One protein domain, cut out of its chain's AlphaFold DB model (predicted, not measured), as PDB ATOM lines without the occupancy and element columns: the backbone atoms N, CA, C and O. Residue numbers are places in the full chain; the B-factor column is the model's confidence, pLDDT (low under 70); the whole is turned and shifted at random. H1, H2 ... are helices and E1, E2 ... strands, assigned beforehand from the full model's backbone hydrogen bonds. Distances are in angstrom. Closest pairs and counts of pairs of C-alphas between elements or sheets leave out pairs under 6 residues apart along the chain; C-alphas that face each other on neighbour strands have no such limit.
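What this domain is: This is residues 4 to 87 of the 88 residues of an uncharacterized protein of Streptomyces sp. NA04227 (UniProt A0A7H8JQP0). A strongly twisted, curled sheet of five strands has two helices, H1 and H2, over one face, and its other face is bare. The long link from E3 to E4 reaches Glu 46 at one end of the longest axis, with the turn at Tyr 59 at the other. The printed part has 84 residues, with H1, E1, E2, E3, E4, E5 and H2 along the chain; the sheet's order is E1 - E2 - E3 - E4 - E5, all antiparallel. The class is mixed, helices and strands, and the whole is compact, with a radius of gyration of the C-alphas of 12.2 A and spans of 39 by 27 by 24 A.

How they stand to each other: E1, residues 19 to 21, E2, 24 to 31, E3, 34 to 40, E4, 52 to 58, and E5, 61 to 68, form a meander, each strand the antiparallel neighbour of the one before. Within hydrogen-bond range are N 19 and O 26, 2.8 A, between E1 and E2; N 29 and O 36, 2.8 A, between E2 and E3; N 37 and O 55, 2.9 A, between E3 and E4; and N 63 and O 56, 2.8 A, between E4 and E5. H1, residues 4 to 12, and H2, residues 71 to 86, are on the same face, two layers with the sheet. H1 runs across the strands at a height of 6.2 A over the sheet, H2 across them at 10.2 A. H2 touches H1 with residues 73 to 80 alone, the closest C-alphas being those of Ala 12 and Ile 77, 6.0 A, at a shallow tilt of 32 degrees, the same way. In both helices every O i to N i+4 pair is within hydrogen-bond range.

Where its parts are: H1 begins at C-alpha 4, (44.673, 81.305, 105.481). E2 spans 21.7 A, E5 22.0 A and H2 22.8 A, ending at C-alpha 86, (46.287, 77.418, 134.553).

The domain as a whole: The C-alphas of Glu 46 and Tyr 59, the two farthest apart, are 39.7 A apart. The printed part has no cut. The link from E3 to E4 is long, with 11 residues. The pLDDT is under 70 at residues 44 to 47 and 86 to 87.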
ATOM      1  N   VAL A   4      45.010  80.313 104.454       93.94
ATOM      2  CA  VAL A   4      44.673  81.305 105.481       93.94
ATOM      3  C   VAL A   4      44.051  80.621 106.697       93.94
ATOM      4  O   VAL A   4      44.415  80.915 107.833       93.94
ATOM      5  N   ILE A   5      43.161  79.650 106.476       94.62
ATOM      6  CA  ILE A   5      42.533  78.875 107.560       94.62
ATOM      7  C   ILE A   5      43.585  78.081 108.343       94.62
ATOM      8  O   ILE A   5      43.553  78.050 109.574       94.62
ATOM      9  N   ALA A   6      44.548  77.467 107.649       95.19
ATOM     10  CA  ALA A   6      45.632  76.745 108.307       95.19
ATOM     11  C   ALA A   6      46.469  77.667 109.211       95.19
ATOM     12  O   ALA A   6      46.801  77.285 110.334       95.19
ATOM     13  N   GLU A   7      46.767  78.885 108.754       96.06
ATOM     14  CA  GLU A   7      47.510  79.886 109.524       96.06
ATOM     15  C   GLU A   7      46.720  80.419 110.726       96.06
ATOM     16  O   GLU A   7      47.281  80.569 111.815       96.06
ATOM     17  N   VAL A   8      45.414  80.658 110.565       96.81
ATOM     18  CA  VAL A   8      44.505  81.044 111.658       96.81
ATOM     19  C   VAL A   8      44.487  79.977 112.751       96.81
ATOM     20  O   VAL A   8      44.627  80.303 113.928       96.81
ATOM     21  N   LEU A   9      44.382  78.701 112.375       96.38
ATOM     22  CA  LEU A   9      44.393  77.586 113.323       96.38
ATOM     23  C   LEU A   9      45.752  77.419 114.015       96.38
ATOM     24  O   LEU A   9      45.794  77.162 115.216       96.38
ATOM     25  N   THR A  10      46.864  77.622 113.304       96.25
ATOM     26  CA  THR A  10      48.201  77.641 113.922       96.25
ATOM     27  C   THR A  10      48.323  78.770 114.947       96.25
ATOM     28  O   THR A  10      48.849  78.556 116.036       96.25
ATOM     29  N   LYS A  11      47.794  79.964 114.644       96.62
ATOM     30  CA  LYS A  11      47.750  81.079 115.602       96.62
ATOM     31  C   LYS A  11      46.848  80.786 116.804       96.62
ATOM     32  O   LYS A  11      47.197  81.161 117.918       96.62
ATOM     33  N   ALA A  12      45.720  80.108 116.603       96.25
ATOM     34  CA  ALA A  12      44.859  79.678 117.705       96.25
ATOM     35  C   ALA A  12      45.584  78.705 118.653       96.25
ATOM     36  O   ALA A  12      45.399  78.785 119.863       96.25
ATOM     37  N   GLY A  13      46.479  77.860 118.127       96.12
ATOM     38  CA  GLY A  13      47.333  76.954 118.909       96.12
ATOM     39  C   GLY A  13      48.370  77.632 119.814       96.12
ATOM     40  O   GLY A  13      49.086  76.945 120.532       96.12
ATOM     41  N   ILE A  14      48.468  78.963 119.797       95.69
ATOM     42  CA  ILE A  14      49.282  79.754 120.734       95.69
ATOM     43  C   ILE A  14      48.475  80.887 121.386       95.69
ATOM     44  O   ILE A  14      49.044  81.781 122.014       95.69
ATOM     45  N   ALA A  15      47.151  80.890 121.217       94.94
ATOM     46  CA  ALA A  15      46.288  81.918 121.777       94.94
ATOM     47  C   ALA A  15      46.160  81.747 123.295       94.94
ATOM     48  O   ALA A  15      45.923  80.651 123.800       94.94
ATOM     49  N   THR A  16      46.268  82.855 124.024       93.50
ATOM     50  CA  THR A  16      46.146  82.879 125.490       93.50
ATOM     51  C   THR A  16      44.756  83.285 125.964       93.50
ATOM     52  O   THR A  16      44.427  83.097 127.129       93.50
ATOM     53  N   ASN A  17      43.942  83.857 125.077       93.44
ATOM     54  CA  ASN A  17      42.627  84.390 125.409       93.44
ATOM     55  C   ASN A  17      41.553  83.434 124.903       93.44
ATOM     56  O   ASN A  17      41.274  83.384 123.705       93.44
ATOM     57  N   TRP A  18      40.953  82.691 125.828       94.31
ATOM     58  CA  TRP A  18      39.869  81.760 125.548       94.31
ATOM     59  C   TRP A  18      38.653  82.079 126.407       94.31
ATOM     60  O   TRP A  18      38.762  82.301 127.612       94.31
ATOM     61  N   THR A  19      37.482  82.034 125.789       93.94
ATOM     62  CA  THR A  19      36.193  82.216 126.449       93.94
ATOM     63  C   THR A  19      35.448  80.890 126.436       93.94
ATOM     64  O   THR A  19      35.081  80.385 125.377       93.94
ATOM     65  N   GLN A  20      35.208  80.307 127.612       91.38
ATOM     66  CA  GLN A  20      34.357  79.124 127.730       91.38
ATOM     67  C   GLN A  20      32.890  79.521 127.540       91.38
ATOM     68  O   GLN A  20      32.381  80.399 128.236       91.38
ATOM     69  N   THR A  21      32.200  78.832 126.638       90.19
ATOM     70  CA  THR A  21      30.758  78.970 126.404       90.19
ATOM     71  C   THR A  21      30.067  77.609 126.501       90.19
ATOM     72  O   THR A  21      30.729  76.572 126.613       90.19
ATOM     73  N   ASN A  22      28.736  77.605 126.399       88.19
ATOM     74  CA  ASN A  22      27.945  76.374 126.289       88.19
ATOM     75  C   ASN A  22      28.169  75.634 124.954       88.19
ATOM     76  O   ASN A  22      27.798  74.473 124.845       88.19
ATOM     77  N   LEU A  23      28.773  76.287 123.951       85.56
ATOM     78  CA  LEU A  23      29.087  75.709 122.635       85.56
ATOM     79  C   LEU A  23      30.538  75.215 122.523       85.56
ATOM     80  O   LEU A  23      30.961  74.805 121.443       85.56
ATOM     81  N   GLY A  24      31.309  75.296 123.611       91.62
ATOM     82  CA  GLY A  24      32.744  75.020 123.621       91.62
ATOM     83  C   GLY A  24      33.579  76.236 123.992       91.62
ATOM     84  O   GLY A  24      33.061  77.274 124.417       91.62
ATOM     85  N   ALA A  25      34.891  76.087 123.864       94.19
ATOM     86  CA  ALA A  25      35.835  77.166 124.088       94.19
ATOM     87  C   ALA A  25      36.041  77.956 122.796       94.19
ATOM     88  O   ALA A  25      36.357  77.391 121.753       94.19
ATOM     89  N   LEU A  26      35.868  79.269 122.871       95.81
ATOM     90  CA  LEU A  26      36.044  80.177 121.747       95.81
ATOM     91  C   LEU A  26      37.309  81.006 121.930       95.81
ATOM     92  O   LEU A  26      37.604  81.463 123.036       95.81
ATOM     93  N   THR A  27      38.016  81.257 120.838       96.69
ATOM     94  CA  THR A  27      39.052  82.287 120.762       96.69
ATOM     95  C   THR A  27      38.896  83.090 119.477       96.69
ATOM     96  O   THR A  27      38.356  82.602 118.480       96.69
ATOM     97  N   GLU A  28      39.365  84.330 119.509       96.50
ATOM     98  CA  GLU A  28      39.394  85.218 118.354       96.50
ATOM     99  C   GLU A  28      40.840  85.484 117.945       96.50
ATOM    100  O   GLU A  28      41.691  85.834 118.767       96.50
ATOM    101  N   VAL A  29      41.124  85.323 116.656       96.19
ATOM    102  CA  VAL A  29      42.463  85.450 116.088       96.19
ATOM    103  C   VAL A  29      42.458  86.507 114.995       96.19
ATOM    104  O   VAL A  29      41.782  86.368 113.979       96.19
ATOM    105  N   SER A  30      43.276  87.547 115.142       95.25
ATOM    106  CA  SER A  30      43.464  88.537 114.078       95.25
ATOM    107  C   SER A  30      44.425  88.023 112.998       95.25
ATOM    108  O   SER A  30      45.596  87.701 113.259       95.25
ATOM    109  N   HIS A  31      43.951  87.962 111.755       95.19
ATOM    110  CA  HIS A  31      44.750  87.538 110.609       95.19
ATOM    111  C   HIS A  31      44.218  88.141 109.299       95.19
ATOM    112  O   HIS A  31      43.016  88.118 109.036       95.19
ATOM    113  N   GLY A  32      45.115  88.682 108.467       90.88
ATOM    114  CA  GLY A  32      44.763  89.207 107.141       90.88
ATOM    115  C   GLY A  32      43.761  90.369 107.151       90.88
ATOM    116  O   GLY A  32      42.988  90.501 106.213       90.88
ATOM    117  N   GLY A  33      43.723  91.176 108.219       92.19
ATOM    118  CA  GLY A  33      42.755  92.276 108.372       92.19
ATOM    119  C   GLY A  33      41.362  91.855 108.858       92.19
ATOM    120  O   GLY A  33      40.498  92.712 109.011       92.19
ATOM    121  N   TYR A  34      41.156  90.568 109.147       95.06
ATOM    122  CA  TYR A  34      39.924  90.027 109.721       95.06
ATOM    123  C   TYR A  34      40.157  89.515 111.148       95.06
ATOM    124  O   TYR A  34      41.273  89.119 111.503       95.06
ATOM    125  N   SER A  35      39.094  89.490 111.954       96.50
ATOM    126  CA  SER A  35      39.045  88.730 113.207       96.50
ATOM    127  C   SER A  35      38.385  87.382 112.944       96.50
ATOM    128  O   SER A  35      37.257  87.341 112.467       96.50
ATOM    129  N   TRP A  36      39.083  86.284 113.205       96.75
ATOM    130  CA  TRP A  36      38.614  84.926 112.935       96.75
ATOM    131  C   TRP A  36      38.187  84.248 114.226       96.75
ATOM    132  O   TRP A  36      38.946  84.240 115.193       96.75
ATOM    133  N   THR A  37      37.005  83.641 114.233       96.69
ATOM    134  CA  THR A  37      36.495  82.903 115.390       96.69
ATOM    135  C   THR A  37      36.871  81.433 115.266       96.69
ATOM    136  O   THR A  37      36.512  80.768 114.290       96.69
ATOM    137  N   VAL A  38      37.576  80.918 116.272       96.94
ATOM    138  CA  VAL A  38      37.934  79.503 116.391       96.94
ATOM    139  C   VAL A  38      37.180  78.903 117.567       96.94
ATOM    140  O   VAL A  38      37.254  79.413 118.684       96.94
ATOM    141  N   ASN A  39      36.462  77.814 117.310       96.31
ATOM    142  CA  ASN A  39      35.749  77.034 118.307       96.31
ATOM    143  C   ASN A  39      36.468  75.703 118.544       96.31
ATOM    144  O   ASN A  39      36.712  74.942 117.607       96.31
ATOM    145  N   LEU A  40      36.774  75.423 119.805       94.62
ATOM    146  CA  LEU A  40      37.058  74.095 120.320       94.62
ATOM    147  C   LEU A  40      35.774  73.554 120.986       94.62
ATOM    148  O   LEU A  40      35.521  73.861 122.159       94.62
ATOM    149  N   PRO A  41      34.944  72.793 120.247       91.69
ATOM    150  CA  PRO A  41      33.687  72.265 120.769       91.69
ATOM    151  C   PRO A  41      33.920  71.306 121.947       91.69
ATOM    152  O   PRO A  41      34.991  70.696 122.044       91.69
ATOM    153  N   PRO A  42      32.934  71.152 122.852       83.56
ATOM    154  CA  PRO A  42      32.997  70.098 123.853       83.56
ATOM    155  C   PRO A  42      33.028  68.743 123.132       83.56
ATOM    156  O   PRO A  42      32.373  68.571 122.104       83.56
ATOM    157  N   GLY A  43      33.800  67.785 123.646       73.81
ATOM    158  CA  GLY A  43      33.658  66.403 123.190       73.81
ATOM    159  C   GLY A  43      32.253  65.909 123.534       73.81
ATOM    160  O   GLY A  43      31.786  66.148 124.648       73.81
ATOM    161  N   GLU A  44      31.581  65.257 122.592       69.44
ATOM    162  CA  GLU A  44      30.313  64.569 122.852       69.44
ATOM    163  C   GLU A  44      30.617  63.114 123.200       69.44
ATOM    164  O   GLU A  44      31.411  62.497 122.498       69.44
ATOM    165  N   ASP A  45      30.019  62.596 124.279       57.53
ATOM    166  CA  ASP A  45      29.910  61.166 124.616       57.53
ATOM    167  C   ASP A  45      31.066  60.286 124.090       57.53
ATOM    168  O   ASP A  45      30.895  59.427 123.229       57.53
ATOM    169  N   GLU A  46      32.268  60.534 124.627       55.94
ATOM    170  CA  GLU A  46      33.525  59.804 124.363       55.94
ATOM    171  C   GLU A  46      34.235  60.081 123.025       55.94
ATOM    172  O   GLU A  46      35.371  59.637 122.834       55.94
ATOM    173  N   VAL A  47      33.651  60.877 122.128       65.12
ATOM    174  CA  VAL A  47      34.285  61.279 120.868       65.12
ATOM    175  C   VAL A  47      34.875  62.689 120.997       65.12
ATOM    176  O   VAL A  47      34.138  63.679 121.051       65.12
ATOM    177  N   PRO A  48      36.215  62.836 121.022       72.00
ATOM    178  CA  PRO A  48      36.827  64.153 120.963       72.00
ATOM    179  C   PRO A  48      36.465  64.831 119.638       72.00
ATOM    180  O   PRO A  48      36.597  64.246 118.562       72.00
ATOM    181  N   ALA A  49      36.018  66.080 119.714       88.00
ATOM    182  CA  ALA A  49      35.696  66.882 118.546       88.00
ATOM    183  C   ALA A  49      36.903  67.733 118.126       88.00
ATOM    184  O   ALA A  49      37.690  68.198 118.953       88.00
ATOM    185  N   LYS A  50      37.060  67.938 116.815       93.31
ATOM    186  CA  LYS A  50      38.118  68.797 116.276       93.31
ATOM    187  C   LYS A  50      37.780  70.268 116.467       93.31
ATOM    188  O   LYS A  50      36.619  70.673 116.359       93.31
ATOM    189  N   ALA A  51      38.825  71.067 116.672       94.88
ATOM    190  CA  ALA A  51      38.708  72.515 116.594       94.88
ATOM    191  C   ALA A  51      38.280  72.931 115.180       94.88
ATOM    192  O   ALA A  51      38.581  72.245 114.202       94.88
ATOM    193  N   ARG A  52      37.583  74.057 115.064       95.56
ATOM    194  CA  ARG A  52      37.042  74.548 113.794       95.56
ATOM    195  C   ARG A  52      37.022  76.067 113.744       95.56
ATOM    196  O   ARG A  52      36.825  76.722 114.763       95.56
ATOM    197  N   VAL A  53      37.197  76.628 112.556       96.56
ATOM    198  CA  VAL A  53      36.923  78.045 112.291       96.56
ATOM    199  C   VAL A  53      35.439  78.184 111.973       96.56
ATOM    200  O   VAL A  53      34.966  77.553 111.031       96.56
ATOM    201  N   THR A  54      34.719  78.999 112.746       95.00
ATOM    202  CA  THR A  54      33.261  79.186 112.600       95.00
ATOM    203  C   THR A  54      32.885  80.446 111.816       95.00
ATOM    204  O   THR A  54      31.729  80.646 111.437       95.00
ATOM    205  N   GLY A  55      33.845  81.337 111.579       94.00
ATOM    206  CA  GLY A  55      33.592  82.580 110.866       94.00
ATOM    207  C   GLY A  55      34.746  83.561 110.923       94.00
ATOM    208  O   GLY A  55      35.728  83.370 111.644       94.00
ATOM    209  N   ARG A  56      34.591  84.646 110.166       94.88
ATOM    210  CA  ARG A  56      35.445  85.829 110.244       94.88
ATOM    211  C   ARG A  56      34.613  87.105 110.240       94.88
ATOM    212  O   ARG A  56      33.599  87.195 109.553       94.88
ATOM    213  N   LEU A  57      35.077  88.105 110.971       95.25
ATOM    214  CA  LEU A  57      34.515  89.445 111.050       95.25
ATOM    215  C   LEU A  57      35.465  90.437 110.372       95.25
ATOM    216  O   LEU A  57      36.669  90.446 110.647       95.25
ATOM    217  N   GLY A  58      34.922  91.286 109.503       91.94
ATOM    218  CA  GLY A  58      35.662  92.365 108.850       91.94
ATOM    219  C   GLY A  58      34.774  93.551 108.489       91.94
ATOM    220  O   GLY A  58      33.602  93.625 108.869       91.94
ATOM    221  N   TYR A  59      35.333  94.494 107.732       82.69
ATOM    222  CA  TYR A  59      34.558  95.608 107.190       82.69
ATOM    223  C   TYR A  59      33.527  95.074 106.183       82.69
ATOM    224  O   TYR A  59      33.902  94.509 105.157       82.69
ATOM    225  N   GLY A  60      32.238  95.218 106.501       84.56
ATOM    226  CA  GLY A  60      31.127  94.644 105.729       84.56
ATOM    227  C   GLY A  60      30.334  93.550 106.457       84.56
ATOM    228  O   GLY A  60      29.279  93.164 105.965       84.56
ATOM    229  N   GLY A  61      30.783  93.103 107.638       90.25
ATOM    230  CA  GLY A  61      30.032  92.193 108.513       90.25
ATOM    231  C   GLY A  61      30.739  90.869 108.803       90.25
ATOM    232  O   GLY A  61      31.953  90.736 108.622       90.25
ATOM    233  N   THR A  62      29.962  89.902 109.296       92.38
ATOM    234  CA  THR A  62      30.431  88.555 109.650       92.38
ATOM    235  C   THR A  62      30.151  87.575 108.521       92.38
ATOM    236  O   THR A  62      29.003  87.388 108.114       92.38
ATOM    237  N   GLU A  63      31.192  86.893 108.065       93.50
ATOM    238  CA  GLU A  63      31.092  85.752 107.165       93.50
ATOM    239  C   GLU A  63      31.167  84.461 107.983       93.50
ATOM    240  O   GLU A  63      32.119  84.244 108.734       93.50
ATOM    241  N   HIS A  64      30.147  83.614 107.847       92.25
ATOM    242  CA  HIS A  64      30.063  82.334 108.546       92.25
ATOM    243  C   HIS A  64      30.704  81.241 107.694       92.25
ATOM    244  O   HIS A  64      30.502  81.198 106.482       92.25
ATOM    245  N   MET A  65      31.450  80.345 108.330       92.75
ATOM    246  CA  MET A  65      32.058  79.186 107.676       92.75
ATOM    247  C   MET A  65      32.198  78.036 108.671       92.75
ATOM    248  O   MET A  65      32.081  78.249 109.870       92.75
ATOM    249  N   ASP A  66      32.453  76.826 108.185       92.75
ATOM    250  CA  ASP A  66      32.803  75.690 109.038       92.75
ATOM    251  C   ASP A  66      34.007  74.982 108.424       92.75
ATOM    252  O   ASP A  66      33.893  74.288 107.411       92.75
ATOM    253  N   ALA A  67      35.185  75.245 108.985       94.62
ATOM    254  CA  ALA A  67      36.428  74.647 108.526       94.62
ATOM    255  C   ALA A  67      37.134  73.933 109.673       94.62
ATOM    256  O   ALA A  67      37.656  74.562 110.598       94.62
ATOM    257  N   GLU A  68      37.154  72.606 109.595       94.25
ATOM    258  CA  GLU A  68      37.763  71.754 110.607       94.25
ATOM    259  C   GLU A  68      39.290  71.816 110.581       94.25
ATOM    260  O   GLU A  68      39.937  71.779 109.531       94.25
ATOM    261  N   ALA A  69      39.874  71.823 111.773       94.62
ATOM    262  CA  ALA A  69      41.297  71.679 111.982       94.62
ATOM    263  C   ALA A  69      41.777  70.253 111.688       94.62
ATOM    264  O   ALA A  69      41.052  69.262 111.796       94.62
ATOM    265  N   THR A  70      43.066  70.118 111.388       95.06
ATOM    266  CA  THR A  70      43.721  68.810 111.503       95.06
ATOM    267  C   THR A  70      43.803  68.382 112.974       95.06
ATOM    268  O   THR A  70      43.704  69.205 113.888       95.06
ATOM    269  N   TRP A  71      44.033  67.092 113.228       93.62
ATOM    270  CA  TRP A  71      44.252  66.612 114.597       93.62
ATOM    271  C   TRP A  71      45.481  67.248 115.254       93.62
ATOM    272  O   TRP A  71      45.402  67.633 116.412       93.62
ATOM    273  N   GLY A  72      46.577  67.445 114.512       94.25
ATOM    274  CA  GLY A  72      47.769  68.122 115.039       94.25
ATOM    275  C   GLY A  72      47.489  69.563 115.477       94.25
ATOM    276  O   GLY A  72      47.885  69.965 116.566       94.25
ATOM    277  N   GLN A  73      46.736  70.320 114.672       95.62
ATOM    278  CA  GLN A  73      46.287  71.667 115.048       95.62
ATOM    279  C   GLN A  73      45.319  71.636 116.235       95.62
ATOM    280  O   GLN A  73      45.415  72.478 117.120       95.62
ATOM    281  N   THR A  74      44.414  70.654 116.277       95.50
ATOM    282  CA  THR A  74      43.477  70.480 117.396       95.50
ATOM    283  C   THR A  74      44.226  70.233 118.702       95.50
ATOM    284  O   THR A  74      43.897  70.863 119.696       95.50
ATOM    285  N   ILE A  75      45.252  69.376 118.702       94.38
ATOM    286  CA  ILE A  75      46.077  69.105 119.890       94.38
ATOM    287  C   ILE A  75      46.730  70.399 120.392       94.38
ATOM    288  O   ILE A  75      46.557  70.746 121.553       94.38
ATOM    289  N   ALA A  76      47.381  71.164 119.508       95.38
ATOM    290  CA  ALA A  76      47.993  72.440 119.889       95.38
ATOM    291  C   ALA A  76      46.968  73.449 120.447       95.38
ATOM    292  O   ALA A  76      47.246  74.171 121.400       95.38
ATOM    293  N   ILE A  77      45.761  73.483 119.876       95.69
ATOM    294  CA  ILE A  77      44.654  74.321 120.353       95.69
ATOM    295  C   ILE A  77      44.164  73.878 121.738       95.69
ATOM    296  O   ILE A  77      43.933  74.724 122.600       95.69
ATOM    297  N   VAL A  78      44.024  72.571 121.968       94.19
ATOM    298  CA  VAL A  78      43.669  72.020 123.282       94.19
ATOM    299  C   VAL A  78      44.730  72.396 124.314       94.19
ATOM    300  O   VAL A  78      44.373  72.874 125.388       94.19
ATOM    301  N   ASP A  79      46.014  72.259 123.983       93.00
ATOM    302  CA  ASP A  79      47.115  72.627 124.876       93.00
ATOM    303  C   ASP A  79      47.090  74.124 125.217       93.00
ATOM    304  O   ASP A  79      47.156  74.489 126.393       93.00
ATOM    305  N   ALA A  80      46.917  74.997 124.218       94.12
ATOM    306  CA  ALA A  80      46.799  76.441 124.425       94.12
ATOM    307  C   ALA A  80      45.599  76.801 125.310       94.12
ATOM    308  O   ALA A  80      45.708  77.612 126.237       94.12
ATOM    309  N   PHE A  81      44.459  76.153 125.073       93.69
ATOM    310  CA  PHE A  81      43.269  76.337 125.885       93.69
ATOM    311  C   PHE A  81      43.487  75.893 127.335       93.69
ATOM    312  O   PHE A  81      43.167  76.635 128.265       93.69
ATOM    313  N   MET A  82      44.068  74.714 127.556       91.62
ATOM    314  CA  MET A  82      44.352  74.211 128.899       91.62
ATOM    315  C   MET A  82      45.376  75.090 129.621       91.62
ATOM    316  O   MET A  82      45.171  75.423 130.789       91.62
ATOM    317  N   ALA A  83      46.410  75.560 128.921       91.50
ATOM    318  CA  ALA A  83      47.379  76.510 129.460       91.50
ATOM    319  C   ALA A  83      46.714  77.826 129.895       91.50
ATOM    320  O   ALA A  83      47.012  78.327 130.977       91.50
ATOM    321  N   SER A  84      45.753  78.347 129.119       88.75
ATOM    322  CA  SER A  84      45.015  79.571 129.473       88.75
ATOM    323  C   SER A  84      44.211  79.449 130.775       88.75
ATOM    324  O   SER A  84      43.977  80.446 131.455       88.75
ATOM    325  N   LYS A  85      43.830  78.225 131.170       84.19
ATOM    326  CA  LYS A  85      43.126  77.960 132.435       84.19
ATOM    327  C   LYS A  85      44.049  77.902 133.649       84.19
ATOM    328  O   LYS A  85      43.577  78.119 134.761       84.19
ATOM    329  N   CYS A  86      45.328  77.580 133.458       68.56
ATOM    330  CA  CYS A  86      46.287  77.418 134.553       68.56
ATOM    331  C   CYS A  86      46.866  78.747 135.067       68.56
ATOM    332  O   CYS A  86      47.432  78.767 136.154       68.56
ATOM    333  N   VAL A  87      46.728  79.852 134.327       57.81
ATOM    334  CA  VAL A  87      47.286  81.174 134.687       57.81
ATOM    335  C   VAL A  87      46.314  81.972 135.574       57.81
ATOM    336  O   VAL A  87      46.090  83.159 135.352       57.81
TER     337      VAL A  87